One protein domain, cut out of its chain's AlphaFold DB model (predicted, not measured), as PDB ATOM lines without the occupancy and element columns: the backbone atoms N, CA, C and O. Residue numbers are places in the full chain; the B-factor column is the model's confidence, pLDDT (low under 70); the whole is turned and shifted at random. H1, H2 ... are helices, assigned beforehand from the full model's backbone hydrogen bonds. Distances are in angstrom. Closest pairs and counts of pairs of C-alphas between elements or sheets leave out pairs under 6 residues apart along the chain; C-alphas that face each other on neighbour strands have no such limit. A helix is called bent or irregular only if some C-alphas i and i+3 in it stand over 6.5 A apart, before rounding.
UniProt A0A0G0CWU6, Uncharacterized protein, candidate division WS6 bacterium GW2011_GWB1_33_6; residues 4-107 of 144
ATOM      1  N   ASN A   4      38.713 -23.687   7.910       89.50
ATOM      2  CA  ASN A   4      37.721 -22.864   7.213       89.50
ATOM      3  C   ASN A   4      37.088 -23.566   6.000       89.50
ATOM      4  O   ASN A   4      35.915 -23.367   5.705       89.50
ATOM      5  N   ILE A   5      37.865 -24.370   5.269       93.25
ATOM      6  CA  ILE A   5      37.345 -25.125   4.121       93.25
ATOM      7  C   ILE A   5      36.453 -26.262   4.621       93.25
ATOM      8  O   ILE A   5      35.361 -26.459   4.098       93.25
ATOM      9  N   GLU A   6      36.896 -26.969   5.661       95.06
ATOM     10  CA  GLU A   6      36.109 -28.027   6.299       95.06
ATOM     11  C   GLU A   6      34.780 -27.486   6.849       95.06
ATOM     12  O   GLU A   6      33.744 -28.109   6.647       95.06
ATOM     13  N   PHE A   7      34.781 -26.296   7.448       95.44
ATOM     14  CA  PHE A   7      33.570 -25.640   7.939       95.44
ATOM     15  C   PHE A   7      32.489 -25.483   6.856       95.44
ATOM     16  O   PHE A   7      31.330 -25.854   7.057       95.44
ATOM     17  N   GLU A   8      32.864 -24.980   5.678       95.50
ATOM     18  CA  GLU A   8      31.922 -24.817   4.565       95.50
ATOM     19  C   GLU A   8      31.439 -26.167   4.008       95.50
ATOM     20  O   GLU A   8      30.280 -26.301   3.605       95.50
ATOM     21  N   GLU A   9      32.284 -27.197   4.035       96.56
ATOM     22  CA  GLU A   9      31.888 -28.555   3.652       96.56
ATOM     23  C   GLU A   9      30.910 -29.190   4.649       96.56
ATOM     24  O   GLU A   9      29.949 -29.838   4.228       96.56
ATOM     25  N   LEU A  10      31.106 -28.989   5.954       96.88
ATOM     26  CA  LEU A  10      30.200 -29.486   6.996       96.88
ATOM     27  C   LEU A  10      28.836 -28.793   6.921       96.88
ATOM     28  O   LEU A  10      27.807 -29.468   6.955       96.88
ATOM     29  N   LYS A  11      28.803 -27.473   6.696       95.94
ATOM     30  CA  LYS A  11      27.548 -26.747   6.430       95.94
ATOM     31  C   LYS A  11      26.802 -27.329   5.236       95.94
ATOM     32  O   LYS A  11      25.596 -27.555   5.313       95.94
ATOM     33  N   LYS A  12      27.509 -27.614   4.138       96.19
ATOM     34  CA  LYS A  12      26.903 -28.246   2.961       96.19
ATOM     35  C   LYS A  12      26.324 -29.628   3.291       96.19
ATOM     36  O   LYS A  12      25.210 -29.921   2.866       96.19
ATOM     37  N   GLN A  13      27.033 -30.447   4.066       94.88
ATOM     38  CA  GLN A  13      26.526 -31.752   4.507       94.88
ATOM     39  C   GLN A  13      25.261 -31.630   5.366       94.88
ATOM     40  O   GLN A  13      24.331 -32.409   5.179       94.88
ATOM     41  N   LEU A  14      25.187 -30.646   6.266       93.44
ATOM     42  CA  LEU A  14      23.979 -30.388   7.058       93.44
ATOM     43  C   LEU A  14      22.782 -30.033   6.163       93.44
ATOM     44  O   LEU A  14      21.699 -30.587   6.345       93.44
ATOM     45  N   PHE A  15      22.978 -29.199   5.138       93.31
ATOM     46  CA  PHE A  15      21.927 -28.934   4.147       93.31
ATOM     47  C   PHE A  15      21.491 -30.203   3.398       93.31
ATOM     48  O   PHE A  15      20.297 -30.428   3.211       93.31
ATOM     49  N   GLU A  16      22.431 -31.060   2.993       93.56
ATOM     50  CA  GLU A  16      22.132 -32.341   2.327       93.56
ATOM     51  C   GLU A  16      21.387 -33.329   3.244       93.56
ATOM     52  O   GLU A  16      20.610 -34.160   2.765       93.56
ATOM     53  N   LEU A  17      21.580 -33.218   4.560       88.44
ATOM     54  CA  LEU A  17      20.833 -33.962   5.576       88.44
ATOM     55  C   LEU A  17      19.433 -33.389   5.845       88.44
ATOM     56  O   LEU A  17      18.653 -34.027   6.547       88.44
ATOM     57  N   GLY A  18      19.087 -32.245   5.249       88.25
ATOM     58  CA  GLY A  18      17.762 -31.629   5.346       88.25
ATOM     59  C   GLY A  18      17.655 -30.501   6.372       88.25
ATOM     60  O   GLY A  18      16.559 -29.983   6.577       88.25
ATOM     61  N   PHE A  19      18.761 -30.083   6.994       90.06
ATOM     62  CA  PHE A  19      18.759 -28.906   7.860       90.06
ATOM     63  C   PHE A  19      18.559 -27.644   7.017       90.06
ATOM     64  O   PHE A  19      19.170 -27.477   5.961       90.06
ATOM     65  N   ASN A  20      17.703 -26.738   7.488       93.19
ATOM     66  CA  ASN A  20      17.538 -25.424   6.878       93.19
ATOM     67  C   ASN A  20      18.522 -24.408   7.486       93.19
ATOM     68  O   ASN A  20      19.211 -24.687   8.466       93.19
ATOM     69  N   GLU A  21      18.579 -23.214   6.899       91.44
ATOM     70  CA  GLU A  21      19.500 -22.156   7.327       91.44
ATOM     71  C   GLU A  21      19.285 -21.732   8.789       91.44
ATOM     72  O   GLU A  21      20.253 -21.551   9.519       91.44
ATOM     73  N   GLU A  22      18.034 -21.639   9.245       91.94
ATOM     74  CA  GLU A  22      17.716 -21.295  10.635       91.94
ATOM     75  C   GLU A  22      18.282 -22.331  11.615       91.94
ATOM     76  O   GLU A  22      18.914 -21.970  12.607       91.94
ATOM     77  N   LYS A  23      18.106 -23.621  11.317       88.19
ATOM     78  CA  LYS A  23      18.628 -24.715  12.139       88.19
ATOM     79  C   LYS A  23      20.145 -24.762  12.123       88.19
ATOM     80  O   LYS A  23      20.747 -24.996  13.163       88.19
ATOM     81  N   ILE A  24      20.765 -24.504  10.976       91.19
ATOM     82  CA  ILE A  24      22.224 -24.414  10.890       91.19
ATOM     83  C   ILE A  24      22.730 -23.243  11.732       91.19
ATOM     84  O   ILE A  24      23.666 -23.435  12.493       91.19
ATOM     85  N   ASN A  25      22.092 -22.073  11.683       90.62
ATOM     86  CA  ASN A  25      22.483 -20.944  12.531       90.62
ATOM     87  C   ASN A  25      22.350 -21.277  14.026       90.62
ATOM     88  O   ASN A  25      23.276 -21.008  14.779       90.62
ATOM     89  N   GLN A  26      21.270 -21.953  14.435       89.44
ATOM     90  CA  GLN A  26      21.116 -22.437  15.817       89.44
ATOM     91  C   GLN A  26      22.245 -23.399  16.221       89.44
ATOM     92  O   GLN A  26      22.786 -23.285  17.316       89.44
ATOM     93  N   LEU A  27      22.635 -24.325  15.338       91.31
ATOM     94  CA  LEU A  27      23.766 -25.224  15.590       91.31
ATOM     95  C   LEU A  27      25.095 -24.473  15.683       91.31
ATOM     96  O   LEU A  27      25.950 -24.859  16.469       91.31
ATOM     97  N   LEU A  28      25.284 -23.419  14.889       92.88
ATOM     98  CA  LEU A  28      26.489 -22.595  14.941       92.88
ATOM     99  C   LEU A  28      26.580 -21.790  16.237       92.88
ATOM    100  O   LEU A  28      27.679 -21.658  16.772       92.88
ATOM    101  N   ASP A  29      25.454 -21.293  16.747       90.69
ATOM    102  CA  ASP A  29      25.399 -20.614  18.043       90.69
ATOM    103  C   ASP A  29      25.797 -21.578  19.174       90.69
ATOM    104  O   ASP A  29      26.668 -21.247  19.978       90.69
ATOM    105  N   LEU A  30      25.251 -22.801  19.174       92.69
ATOM    106  CA  LEU A  30      25.610 -23.846  20.144       92.69
ATOM    107  C   LEU A  30      27.074 -24.283  20.016       92.69
ATOM    108  O   LEU A  30      27.785 -24.369  21.011       92.69
ATOM    109  N   ALA A  31      27.558 -24.498  18.790       93.06
ATOM    110  CA  ALA A  31      28.953 -24.856  18.541       93.06
ATOM    111  C   ALA A  31      29.920 -23.788  19.065       93.06
ATOM    112  O   ALA A  31      31.032 -24.102  19.489       93.06
ATOM    113  N   LEU A  32      29.523 -22.515  18.998       92.38
ATOM    114  CA  LEU A  32      30.326 -21.406  19.491       92.38
ATOM    115  C   LEU A  32      30.326 -21.336  21.019       92.38
ATOM    116  O   LEU A  32      31.378 -21.057  21.591       92.38
ATOM    117  N   GLU A  33      29.186 -21.593  21.660       91.12
ATOM    118  CA  GLU A  33      29.069 -21.707  23.118       91.12
ATOM    119  C   GLU A  33      29.961 -22.837  23.651       91.12
ATOM    120  O   GLU A  33      30.863 -22.572  24.448       91.12
ATOM    121  N   ASP A  34      29.832 -24.047  23.098       92.50
ATOM    122  CA  ASP A  34      30.670 -25.200  23.457       92.50
ATOM    123  C   ASP A  34      32.160 -24.911  23.239       92.50
ATOM    124  O   ASP A  34      33.012 -25.241  24.068       92.50
ATOM    125  N   ALA A  35      32.502 -24.258  22.124       94.69
ATOM    126  CA  ALA A  35      33.881 -23.893  21.846       94.69
ATOM    127  C   ALA A  35      34.421 -22.912  22.897       94.69
ATOM    128  O   ALA A  35      35.559 -23.071  23.328       94.69
ATOM    129  N   ILE A  36      33.634 -21.923  23.331       92.25
ATOM    130  CA  ILE A  36      34.033 -20.982  24.389       92.25
ATOM    131  C   ILE A  36      34.254 -21.718  25.712       92.25
ATOM    132  O   ILE A  36      35.273 -21.469  26.360       92.25
ATOM    133  N   ASP A  37      33.368 -22.638  26.085       92.06
ATOM    134  CA  ASP A  37      33.497 -23.420  27.317       92.06
ATOM    135  C   ASP A  37      34.778 -24.260  27.328       92.06
ATOM    136  O   ASP A  37      35.519 -24.254  28.317       92.06
ATOM    137  N   ILE A  38      35.105 -24.905  26.202       93.38
ATOM    138  CA  ILE A  38      36.371 -25.629  26.027       93.38
ATOM    139  C   ILE A  38      37.561 -24.682  26.206       93.38
ATOM    140  O   ILE A  38      38.498 -25.000  26.937       93.38
ATOM    141  N   VAL A  39      37.533 -23.496  25.587       93.31
ATOM    142  CA  VAL A  39      38.633 -22.527  25.722       93.31
ATOM    143  C   VAL A  39      38.791 -22.034  27.157       93.31
ATOM    144  O   VAL A  39      39.917 -21.875  27.632       93.31
ATOM    145  N   ILE A  40      37.689 -21.777  27.859       91.12
ATOM    146  CA  ILE A  40      37.723 -21.344  29.259       91.12
ATOM    147  C   ILE A  40      38.304 -22.451  30.144       91.12
ATOM    148  O   ILE A  40      39.118 -22.151  31.022       91.12
ATOM    149  N   ALA A  41      37.940 -23.713  29.905       91.69
ATOM    150  CA  ALA A  41      38.515 -24.855  30.611       91.69
ATOM    151  C   ALA A  41      40.028 -24.967  30.355       91.69
ATOM    152  O   ALA A  41      40.809 -24.997  31.308       91.69
ATOM    153  N   ASP A  42      40.452 -24.905  29.090       91.94
ATOM    154  CA  ASP A  42      41.866 -24.937  28.700       91.94
ATOM    155  C   ASP A  42      42.670 -23.812  29.367       91.94
ATOM    156  O   ASP A  42      43.765 -24.046  29.891       91.94
ATOM    157  N   LEU A  43      42.134 -22.585  29.368       90.94
ATOM    158  CA  LEU A  43      42.747 -21.436  30.035       90.94
ATOM    159  C   LEU A  43      42.846 -21.664  31.543       90.94
ATOM    160  O   LEU A  43      43.901 -21.416  32.120       90.94
ATOM    161  N   SER A  44      41.787 -22.165  32.176       88.62
ATOM    162  CA  SER A  44      41.751 -22.412  33.623       88.62
ATOM    163  C   SER A  44      42.801 -23.428  34.077       88.62
ATOM    164  O   SER A  44      43.318 -23.324  35.189       88.62
ATOM    165  N   GLU A  45      43.137 -24.397  33.224       90.56
ATOM    166  CA  GLU A  45      44.134 -25.426  33.525       90.56
ATOM    167  C   GLU A  45      45.575 -24.994  33.225       90.56
ATOM    168  O   GLU A  45      46.503 -25.434  33.908       90.56
ATOM    169  N   ASN A  46      45.780 -24.154  32.204       89.88
ATOM    170  CA  ASN A  46      47.108 -23.937  31.621       89.88
ATOM    171  C   ASN A  46      47.612 -22.490  31.689       89.88
ATOM    172  O   ASN A  46      48.814 -22.262  31.525       89.88
ATOM    173  N   ALA A  47      46.731 -21.508  31.881       89.06
ATOM    174  CA  ALA A  47      47.102 -20.100  31.851       89.06
ATOM    175  C   ALA A  47      47.652 -19.613  33.198       89.06
ATOM    176  O   ALA A  47      47.358 -20.155  34.263       89.06
ATOM    177  N   ASP A  48      48.460 -18.554  33.148       90.56
ATOM    178  CA  ASP A  48      48.926 -17.889  34.359       90.56
ATOM    179  C   ASP A  48      47.838 -17.001  34.996       90.56
ATOM    180  O   ASP A  48      46.837 -16.635  34.377       90.56
ATOM    181  N   GLU A  49      48.057 -16.623  36.257       89.88
ATOM    182  CA  GLU A  49      47.112 -15.827  37.052       89.88
ATOM    183  C   GLU A  49      46.783 -14.463  36.413       89.88
ATOM    184  O   GLU A  49      45.669 -13.955  36.555       89.88
ATOM    185  N   SER A  50      47.717 -13.881  35.652       90.12
ATOM    186  CA  SER A  50      47.504 -12.611  34.946       90.12
ATOM    187  C   SER A  50      46.528 -12.778  33.782       90.12
ATOM    188  O   SER A  50      45.635 -11.947  33.596       90.12
ATOM    189  N   VAL A  51      46.657 -13.859  33.011       89.25
ATOM    190  CA  VAL A  51      45.724 -14.186  31.927       89.25
ATOM    191  C   VAL A  51      44.339 -14.519  32.481       89.25
ATOM    192  O   VAL A  51      43.350 -14.027  31.937       89.25
ATOM    193  N   LEU A  52      44.260 -15.275  33.580       89.75
ATOM    194  CA  LEU A  52      42.988 -15.605  34.231       89.75
ATOM    195  C   LEU A  52      42.270 -14.363  34.768       89.75
ATOM    196  O   LEU A  52      41.076 -14.202  34.533       89.75
ATOM    197  N   THR A  53      43.002 -13.433  35.388       90.06
ATOM    198  CA  THR A  53      42.433 -12.155  35.852       90.06
ATOM    199  C   THR A  53      41.856 -11.350  34.685       90.06
ATOM    200  O   THR A  53      40.733 -10.856  34.748       90.06
ATOM    201  N   GLN A  54      42.591 -11.257  33.573       89.19
ATOM    202  CA  GLN A  54      42.112 -10.551  32.381       89.19
ATOM    203  C   GLN A  54      40.907 -11.238  31.727       89.19
ATOM    204  O   GLN A  54      40.078 -10.563  31.118       89.19
ATOM    205  N   LEU A  55      40.832 -12.570  31.787       88.56
ATOM    206  CA  LEU A  55      39.683 -13.327  31.299       88.56
ATOM    207  C   LEU A  55      38.445 -13.030  32.155       88.56
ATOM    208  O   LEU A  55      37.376 -12.777  31.605       88.56
ATOM    209  N   GLU A  56      38.598 -13.004  33.477       88.31
ATOM    210  CA  GLU A  56      37.515 -12.686  34.407       88.31
ATOM    211  C   GLU A  56      36.971 -11.267  34.179       88.31
ATOM    212  O   GLU A  56      35.760 -11.092  34.024       88.31
ATOM    213  N   GLU A  57      37.845 -10.264  34.054       89.81
ATOM    214  CA  GLU A  57      37.452  -8.885  33.720       89.81
ATOM    215  C   GLU A  57      36.682  -8.812  32.395       89.81
ATOM    216  O   GLU A  57      35.678  -8.102  32.263       89.81
ATOM    217  N   LEU A  58      37.141  -9.572  31.403       87.31
ATOM    218  CA  LEU A  58      36.542  -9.617  30.080       87.31
ATOM    219  C   LEU A  58      35.140 -10.241  30.122       87.31
ATOM    220  O   LEU A  58      34.223  -9.673  29.532       87.31
ATOM    221  N   ILE A  59      34.946 -11.334  30.867       85.19
ATOM    222  CA  ILE A  59      33.641 -12.000  31.041       85.19
ATOM    223  C   ILE A  59      32.668 -11.139  31.862       85.19
ATOM    224  O   ILE A  59      31.484 -11.072  31.539       85.19
ATOM    225  N   GLN A  60      33.146 -10.449  32.901       87.69
ATOM    226  CA  GLN A  60      32.302  -9.602  33.758       87.69
ATOM    227  C   GLN A  60      31.879  -8.290  33.087       87.69
ATOM    228  O   GLN A  60      30.909  -7.654  33.511       87.69
ATOM    229  N   THR A  61      32.589  -7.864  32.042       87.75
ATOM    230  CA  THR A  61      32.248  -6.646  31.310       87.75
ATOM    231  C   THR A  61      30.941  -6.853  30.532       87.75
ATOM    232  O   THR A  61      30.868  -7.765  29.705       87.75
ATOM    233  N   PRO A  62      29.918  -5.992  30.713       87.81
ATOM    234  CA  PRO A  62      28.679  -6.084  29.949       87.81
ATOM    235  C   PRO A  62      28.920  -6.031  28.437       87.81
ATOM    236  O   PRO A  62      29.826  -5.343  27.955       87.81
ATOM    237  N   ILE A  63      28.094  -6.752  27.684       88.88
ATOM    238  CA  ILE A  63      28.048  -6.693  26.221       88.88
ATOM    239  C   ILE A  63      26.810  -5.887  25.842       88.88
ATOM    240  O   ILE A  63      25.690  -6.263  26.186       88.88
ATOM    241  N   ASN A  64      27.008  -4.778  25.138       89.38
ATOM    242  CA  ASN A  64      25.934  -3.862  24.748       89.38
ATOM    243  C   ASN A  64      25.634  -3.924  23.249       89.38
ATOM    244  O   ASN A  64      24.592  -3.444  22.806       89.38
ATOM    245  N   THR A  65      26.545  -4.496  22.456       88.88
ATOM    246  CA  THR A  65      26.394  -4.624  21.005       88.88
ATOM    247  C   THR A  65      26.841  -5.996  20.512       88.88
ATOM    248  O   THR A  65      27.655  -6.672  21.138       88.88
ATOM    249  N   GLN A  66      26.342  -6.399  19.344       84.19
ATOM    250  CA  GLN A  66      26.767  -7.640  18.695       84.19
ATOM    251  C   GLN A  66      28.265  -7.627  18.351       84.19
ATOM    252  O   GLN A  66      28.941  -8.637  18.522       84.19
ATOM    253  N   GLN A  67      28.798  -6.481  17.914       87.50
ATOM    254  CA  GLN A  67      30.225  -6.351  17.616       87.50
ATOM    255  C   GLN A  67      31.077  -6.551  18.873       87.50
ATOM    256  O   GLN A  67      32.076  -7.258  18.817       87.50
ATOM    257  N   GLU A  68      30.649  -6.010  20.019       88.12
ATOM    258  CA  GLU A  68      31.331  -6.248  21.296       88.12
ATOM    259  C   GLU A  68      31.367  -7.735  21.656       88.12
ATOM    260  O   GLU A  68      32.396  -8.204  22.133       88.12
ATOM    261  N   ALA A  69      30.290  -8.482  21.396       85.56
ATOM    262  CA  ALA A  69      30.269  -9.934  21.578       85.56
ATOM    263  C   ALA A  69      31.297 -10.635  20.673       85.56
ATOM    264  O   ALA A  69      32.111 -11.419  21.159       85.56
ATOM    265  N   ILE A  70      31.310 -10.314  19.376       87.69
ATOM    266  CA  ILE A  70      32.242 -10.904  18.398       87.69
ATOM    267  C   ILE A  70      33.700 -10.627  18.784       87.69
ATOM    268  O   ILE A  70      34.547 -11.529  18.765       87.69
ATOM    269  N   ASP A  71      33.994  -9.386  19.168       89.94
ATOM    270  CA  ASP A  71      35.333  -8.974  19.582       89.94
ATOM    271  C   ASP A  71      35.750  -9.689  20.869       89.94
ATOM    272  O   ASP A  71      36.917 -10.049  21.029       89.94
ATOM    273  N   ARG A  72      34.804  -9.927  21.783       90.50
ATOM    274  CA  ARG A  72      35.055 -10.605  23.056       90.50
ATOM    275  C   ARG A  72      35.400 -12.070  22.865       90.50
ATOM    276  O   ARG A  72      36.404 -12.531  23.396       90.50
ATOM    277  N   ILE A  73      34.626 -12.766  22.043       90.00
ATOM    278  CA  ILE A  73      34.895 -14.156  21.671       90.00
ATOM    279  C   ILE A  73      36.271 -14.254  21.011       90.00
ATOM    280  O   ILE A  73      37.100 -15.069  21.409       90.00
ATOM    281  N   SER A  74      36.567 -13.362  20.065       91.62
ATOM    282  CA  SER A  74      37.877 -13.331  19.406       91.62
ATOM    283  C   SER A  74      39.018 -13.124  20.408       91.62
ATOM    284  O   SER A  74      40.038 -13.807  20.332       91.62
ATOM    285  N   GLN A  75      38.840 -12.238  21.392       92.69
ATOM    286  CA  GLN A  75      39.822 -12.018  22.456       92.69
ATOM    287  C   GLN A  75      40.029 -13.246  23.348       92.69
ATOM    288  O   GLN A  75      41.174 -13.517  23.703       92.69
ATOM    289  N   ILE A  76      38.976 -13.997  23.685       92.31
ATOM    290  CA  ILE A  76      39.085 -15.236  24.479       92.31
ATOM    291  C   ILE A  76      39.990 -16.240  23.757       92.31
ATOM    292  O   ILE A  76      40.981 -16.704  24.321       92.31
ATOM    293  N   PHE A  77      39.724 -16.495  22.474       94.12
ATOM    294  CA  PHE A  77      40.537 -17.410  21.670       94.12
ATOM    295  C   PHE A  77      41.981 -16.924  21.488       94.12
ATOM    296  O   PHE A  77      42.910 -17.729  21.543       94.12
ATOM    297  N   VAL A  78      42.199 -15.617  21.301       94.00
ATOM    298  CA  VAL A  78      43.552 -15.035  21.203       94.00
ATOM    299  C   VAL A  78      44.312 -15.160  22.519       94.00
ATOM    300  O   VAL A  78      45.498 -15.481  22.496       94.00
ATOM    301  N   LYS A  79      43.656 -14.961  23.667       90.94
ATOM    302  CA  LYS A  79      44.288 -15.164  24.979       90.94
ATOM    303  C   LYS A  79      44.706 -16.620  25.192       90.94
ATOM    304  O   LYS A  79      45.762 -16.846  25.771       90.94
ATOM    305  N   ALA A  80      43.920 -17.578  24.703       91.50
ATOM    306  CA  ALA A  80      44.221 -19.002  24.840       91.50
ATOM    307  C   ALA A  80      45.285 -19.510  23.864       91.50
ATOM    308  O   ALA A  80      46.165 -20.277  24.249       91.50
ATOM    309  N   TYR A  81      45.215 -19.094  22.598       92.88
ATOM    310  CA  TYR A  81      45.966 -19.751  21.523       92.88
ATOM    311  C   TYR A  81      46.801 -18.802  20.656       92.88
ATOM    312  O   TYR A  81      47.480 -19.261  19.736       92.88
ATOM    313  N   GLY A  82      46.774 -17.492  20.917       92.50
ATOM    314  CA  GLY A  82      47.539 -16.494  20.166       92.50
ATOM    315  C   GLY A  82      47.251 -16.556  18.666       92.50
ATOM    316  O   GLY A  82      46.098 -16.503  18.241       92.50
ATOM    317  N   ASP A  83      48.298 -16.727  17.859       93.38
ATOM    318  CA  ASP A  83      48.200 -16.810  16.394       93.38
ATOM    319  C   ASP A  83      47.353 -18.001  15.903       93.38
ATOM    320  O   ASP A  83      46.871 -18.002  14.772       93.38
ATOM    321  N   MET A  84      47.138 -19.014  16.750       93.00
ATOM    322  CA  MET A  84      46.311 -20.184  16.436       93.00
ATOM    323  C   MET A  84      44.831 -19.993  16.781       93.00
ATOM    324  O   MET A  84      44.042 -20.903  16.531       93.00
ATOM    325  N   ALA A  85      44.434 -18.840  17.325       93.62
ATOM    326  CA  ALA A  85      43.072 -18.557  17.776       93.62
ATOM    327  C   ALA A  85      41.999 -18.856  16.724       93.62
ATOM    328  O   ALA A  85      41.040 -19.573  17.001       93.62
ATOM    329  N   GLU A  86      42.171 -18.337  15.507       92.56
ATOM    330  CA  GLU A  86      41.202 -18.536  14.429       92.56
ATOM    331  C   GLU A  86      41.124 -20.008  14.017       92.56
ATOM    332  O   GLU A  86      40.034 -20.568  13.927       92.56
ATOM    333  N   THR A  87      42.277 -20.655  13.846       94.38
ATOM    334  CA  THR A  87      42.369 -22.084  13.531       94.38
ATOM    335  C   THR A  87      41.654 -22.925  14.588       94.38
ATOM    336  O   THR A  87      40.816 -23.752  14.238       94.38
ATOM    337  N   LYS A  88      41.924 -22.679  15.876       94.38
ATOM    338  CA  LYS A  88      41.338 -23.419  17.003       94.38
ATOM    339  C   LYS A  88      39.835 -23.223  17.122       94.38
ATOM    340  O   LYS A  88      39.114 -24.189  17.342       94.38
ATOM    341  N   LYS A  89      39.357 -21.999  16.893       94.25
ATOM    342  CA  LYS A  89      37.922 -21.705  16.833       94.25
ATOM    343  C   LYS A  89      37.222 -22.584  15.802       94.25
ATOM    344  O   LYS A  89      36.235 -23.236  16.124       94.25
ATOM    345  N   PHE A  90      37.751 -22.644  14.581       94.75
ATOM    346  CA  PHE A  90      37.167 -23.496  13.548       94.75
ATOM    347  C   PHE A  90      37.354 -24.988  13.830       94.75
ATOM    348  O   PHE A  90      36.462 -25.756  13.503       94.75
ATOM    349  N   GLU A  91      38.446 -25.419  14.466       95.38
ATOM    350  CA  GLU A  91      38.605 -26.821  14.881       95.38
ATOM    351  C   GLU A  91      37.500 -27.266  15.851       95.38
ATOM    352  O   GLU A  91      36.916 -28.329  15.638       95.38
ATOM    353  N   TYR A  92      37.178 -26.459  16.868       95.62
ATOM    354  CA  TYR A  92      36.123 -26.788  17.835       95.62
ATOM    355  C   TYR A  92      34.729 -26.727  17.221       95.62
ATOM    356  O   TYR A  92      33.952 -27.664  17.391       95.62
ATOM    357  N   ILE A  93      34.446 -25.699  16.417       95.62
ATOM    358  CA  ILE A  93      33.177 -25.621  15.683       95.62
ATOM    359  C   ILE A  93      33.028 -26.831  14.754       95.62
ATOM    360  O   ILE A  93      31.991 -27.485  14.746       95.62
ATOM    361  N   ASN A  94      34.069 -27.181  13.995       96.75
ATOM    362  CA  ASN A  94      34.022 -28.328  13.090       96.75
ATOM    363  C   ASN A  94      33.846 -29.643  13.844       96.75
ATOM    364  O   ASN A  94      33.163 -30.529  13.339       96.75
ATOM    365  N   GLN A  95      34.452 -29.788  15.027       96.12
ATOM    366  CA  GLN A  95      34.257 -30.968  15.864       96.12
ATOM    367  C   GLN A  95      32.783 -31.116  16.252       96.12
ATOM    368  O   GLN A  95      32.195 -32.149  15.948       96.12
ATOM    369  N   TYR A  96      32.172 -30.058  16.787       95.81
ATOM    370  CA  TYR A  96      30.750 -30.056  17.131       95.81
ATOM    371  C   TYR A  96      29.863 -30.407  15.927       95.81
ATOM    372  O   TYR A  96      29.010 -31.289  15.995       95.81
ATOM    373  N   LEU A  97      30.092 -29.762  14.777       95.62
ATOM    374  CA  LEU A  97      29.303 -30.027  13.570       95.62
ATOM    375  C   LEU A  97      29.500 -31.457  13.047       95.62
ATOM    376  O   LEU A  97      28.557 -32.037  12.511       95.62
ATOM    377  N   ARG A  98      30.702 -32.036  13.186       96.88
ATOM    378  CA  ARG A  98      30.961 -33.441  12.835       96.88
ATOM    379  C   ARG A  98      30.134 -34.383  13.705       96.88
ATOM    380  O   ARG A  98      29.501 -35.275  13.143       96.88
ATOM    381  N   ASP A  99      30.086 -34.136  15.009       93.44
ATOM    382  CA  ASP A  99      29.327 -34.957  15.956       93.44
ATOM    383  C   ASP A  99      27.818 -34.880  15.651       93.44
ATOM    384  O   ASP A  99      27.160 -35.906  15.480       93.44
ATOM    385  N   VAL A 100      27.288 -33.677  15.394       92.12
ATOM    386  CA  VAL A 100      25.884 -33.490  14.972       92.12
ATOM    387  C   VAL A 100      25.570 -34.205  13.652       92.12
ATOM    388  O   VAL A 100      24.500 -34.796  13.495       92.12
ATOM    389  N   ILE A 101      26.477 -34.157  12.674       93.50
ATOM    390  CA  ILE A 101      26.311 -34.858  11.392       93.50
ATOM    391  C   ILE A 101      26.302 -36.376  11.594       93.50
ATOM    392  O   ILE A 101      25.546 -37.071  10.908       93.50
ATOM    393  N   GLU A 102      27.150 -36.900  12.476       93.25
ATOM    394  CA  GLU A 102      27.198 -38.325  12.804       93.25
ATOM    395  C   GLU A 102      25.892 -38.779  13.462       93.25
ATOM    396  O   GLU A 102      25.269 -39.733  12.982       93.25
ATOM    397  N   ASP A 103      25.413 -38.033  14.456       86.62
ATOM    398  CA  ASP A 103      24.139 -38.295  15.127       86.62
ATOM    399  C   ASP A 103      22.965 -38.249  14.142       86.62
ATOM    400  O   ASP A 103      22.156 -39.179  14.080       86.62
ATOM    401  N   ALA A 104      22.905 -37.220  13.292       87.19
ATOM    402  CA  ALA A 104      21.857 -37.082  12.285       87.19
ATOM    403  C   ALA A 104      21.856 -38.246  11.278       87.19
ATOM    404  O   ALA A 104      20.792 -38.759  10.915       87.19
ATOM    405  N   LYS A 105      23.037 -38.699  10.835       87.94
ATOM    406  CA  LYS A 105      23.170 -39.874   9.955       87.94
ATOM    407  C   LYS A 105      22.708 -41.150  10.660       87.94
ATOM    408  O   LYS A 105      21.967 -41.922  10.055       87.94
ATOM    409  N   SER A 106      23.094 -41.341  11.921       82.38
ATOM    410  CA  SER A 106      22.706 -42.508  12.722       82.38
ATOM    411  C   SER A 106      21.193 -42.573  12.937       82.38
ATOM    412  O   SER A 106      20.572 -43.612  12.698       82.38
ATOM    413  N   ILE A 107      20.568 -41.448  13.298       80.75
ATOM    414  CA  ILE A 107      19.113 -41.339  13.471       80.75
ATOM    415  C   ILE A 107      18.394 -41.655  12.156       80.75
ATOM    416  O   ILE A 107      17.472 -42.473  12.136       80.75
TER     417      ILE A 107
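Overview. This is residues 4 to 107 of the 144 residues of an uncharacterized protein of candidate division WS6 bacterium GW2011_GWB1_33_6 (UniProt A0A0G0CWU6). The long helix H2 runs through an elongated, all-helix model, and the sharply bent H4 packs on it with both arms: H4b crosses it with H1 alongside, H4a meets it nearer its last residue with H3 alongside. The 104 printed residues have four named helices, H1 to H4, and no named strand. The whole is only just compact, close to loose, with a radius of gyration of the C-alphas of 15.3 A and spans of 45 by 30 by 23 A.

Arrangement. H1, residues 4 to 16, and H2, residues 21 to 46, form a hairpin. H4, residues 66 to 107, assigned as one helix by its hydrogen bonds, is bent: C-alphas 80 and 83 are 9.6 A apart. H4b, residues 83 to 107, touches H2, closest at the C-alphas of Ala 31 and Ile 93, 5.2 A.

Along the chain. H1 begins at C-alpha 4 (37.721, -22.864, 7.213); H4b spans 38.2 A to C-alpha 107 (19.113, -41.339, 13.471).

Size, cuts and confidence. The printed part has no cut, and no printed residue is under 70.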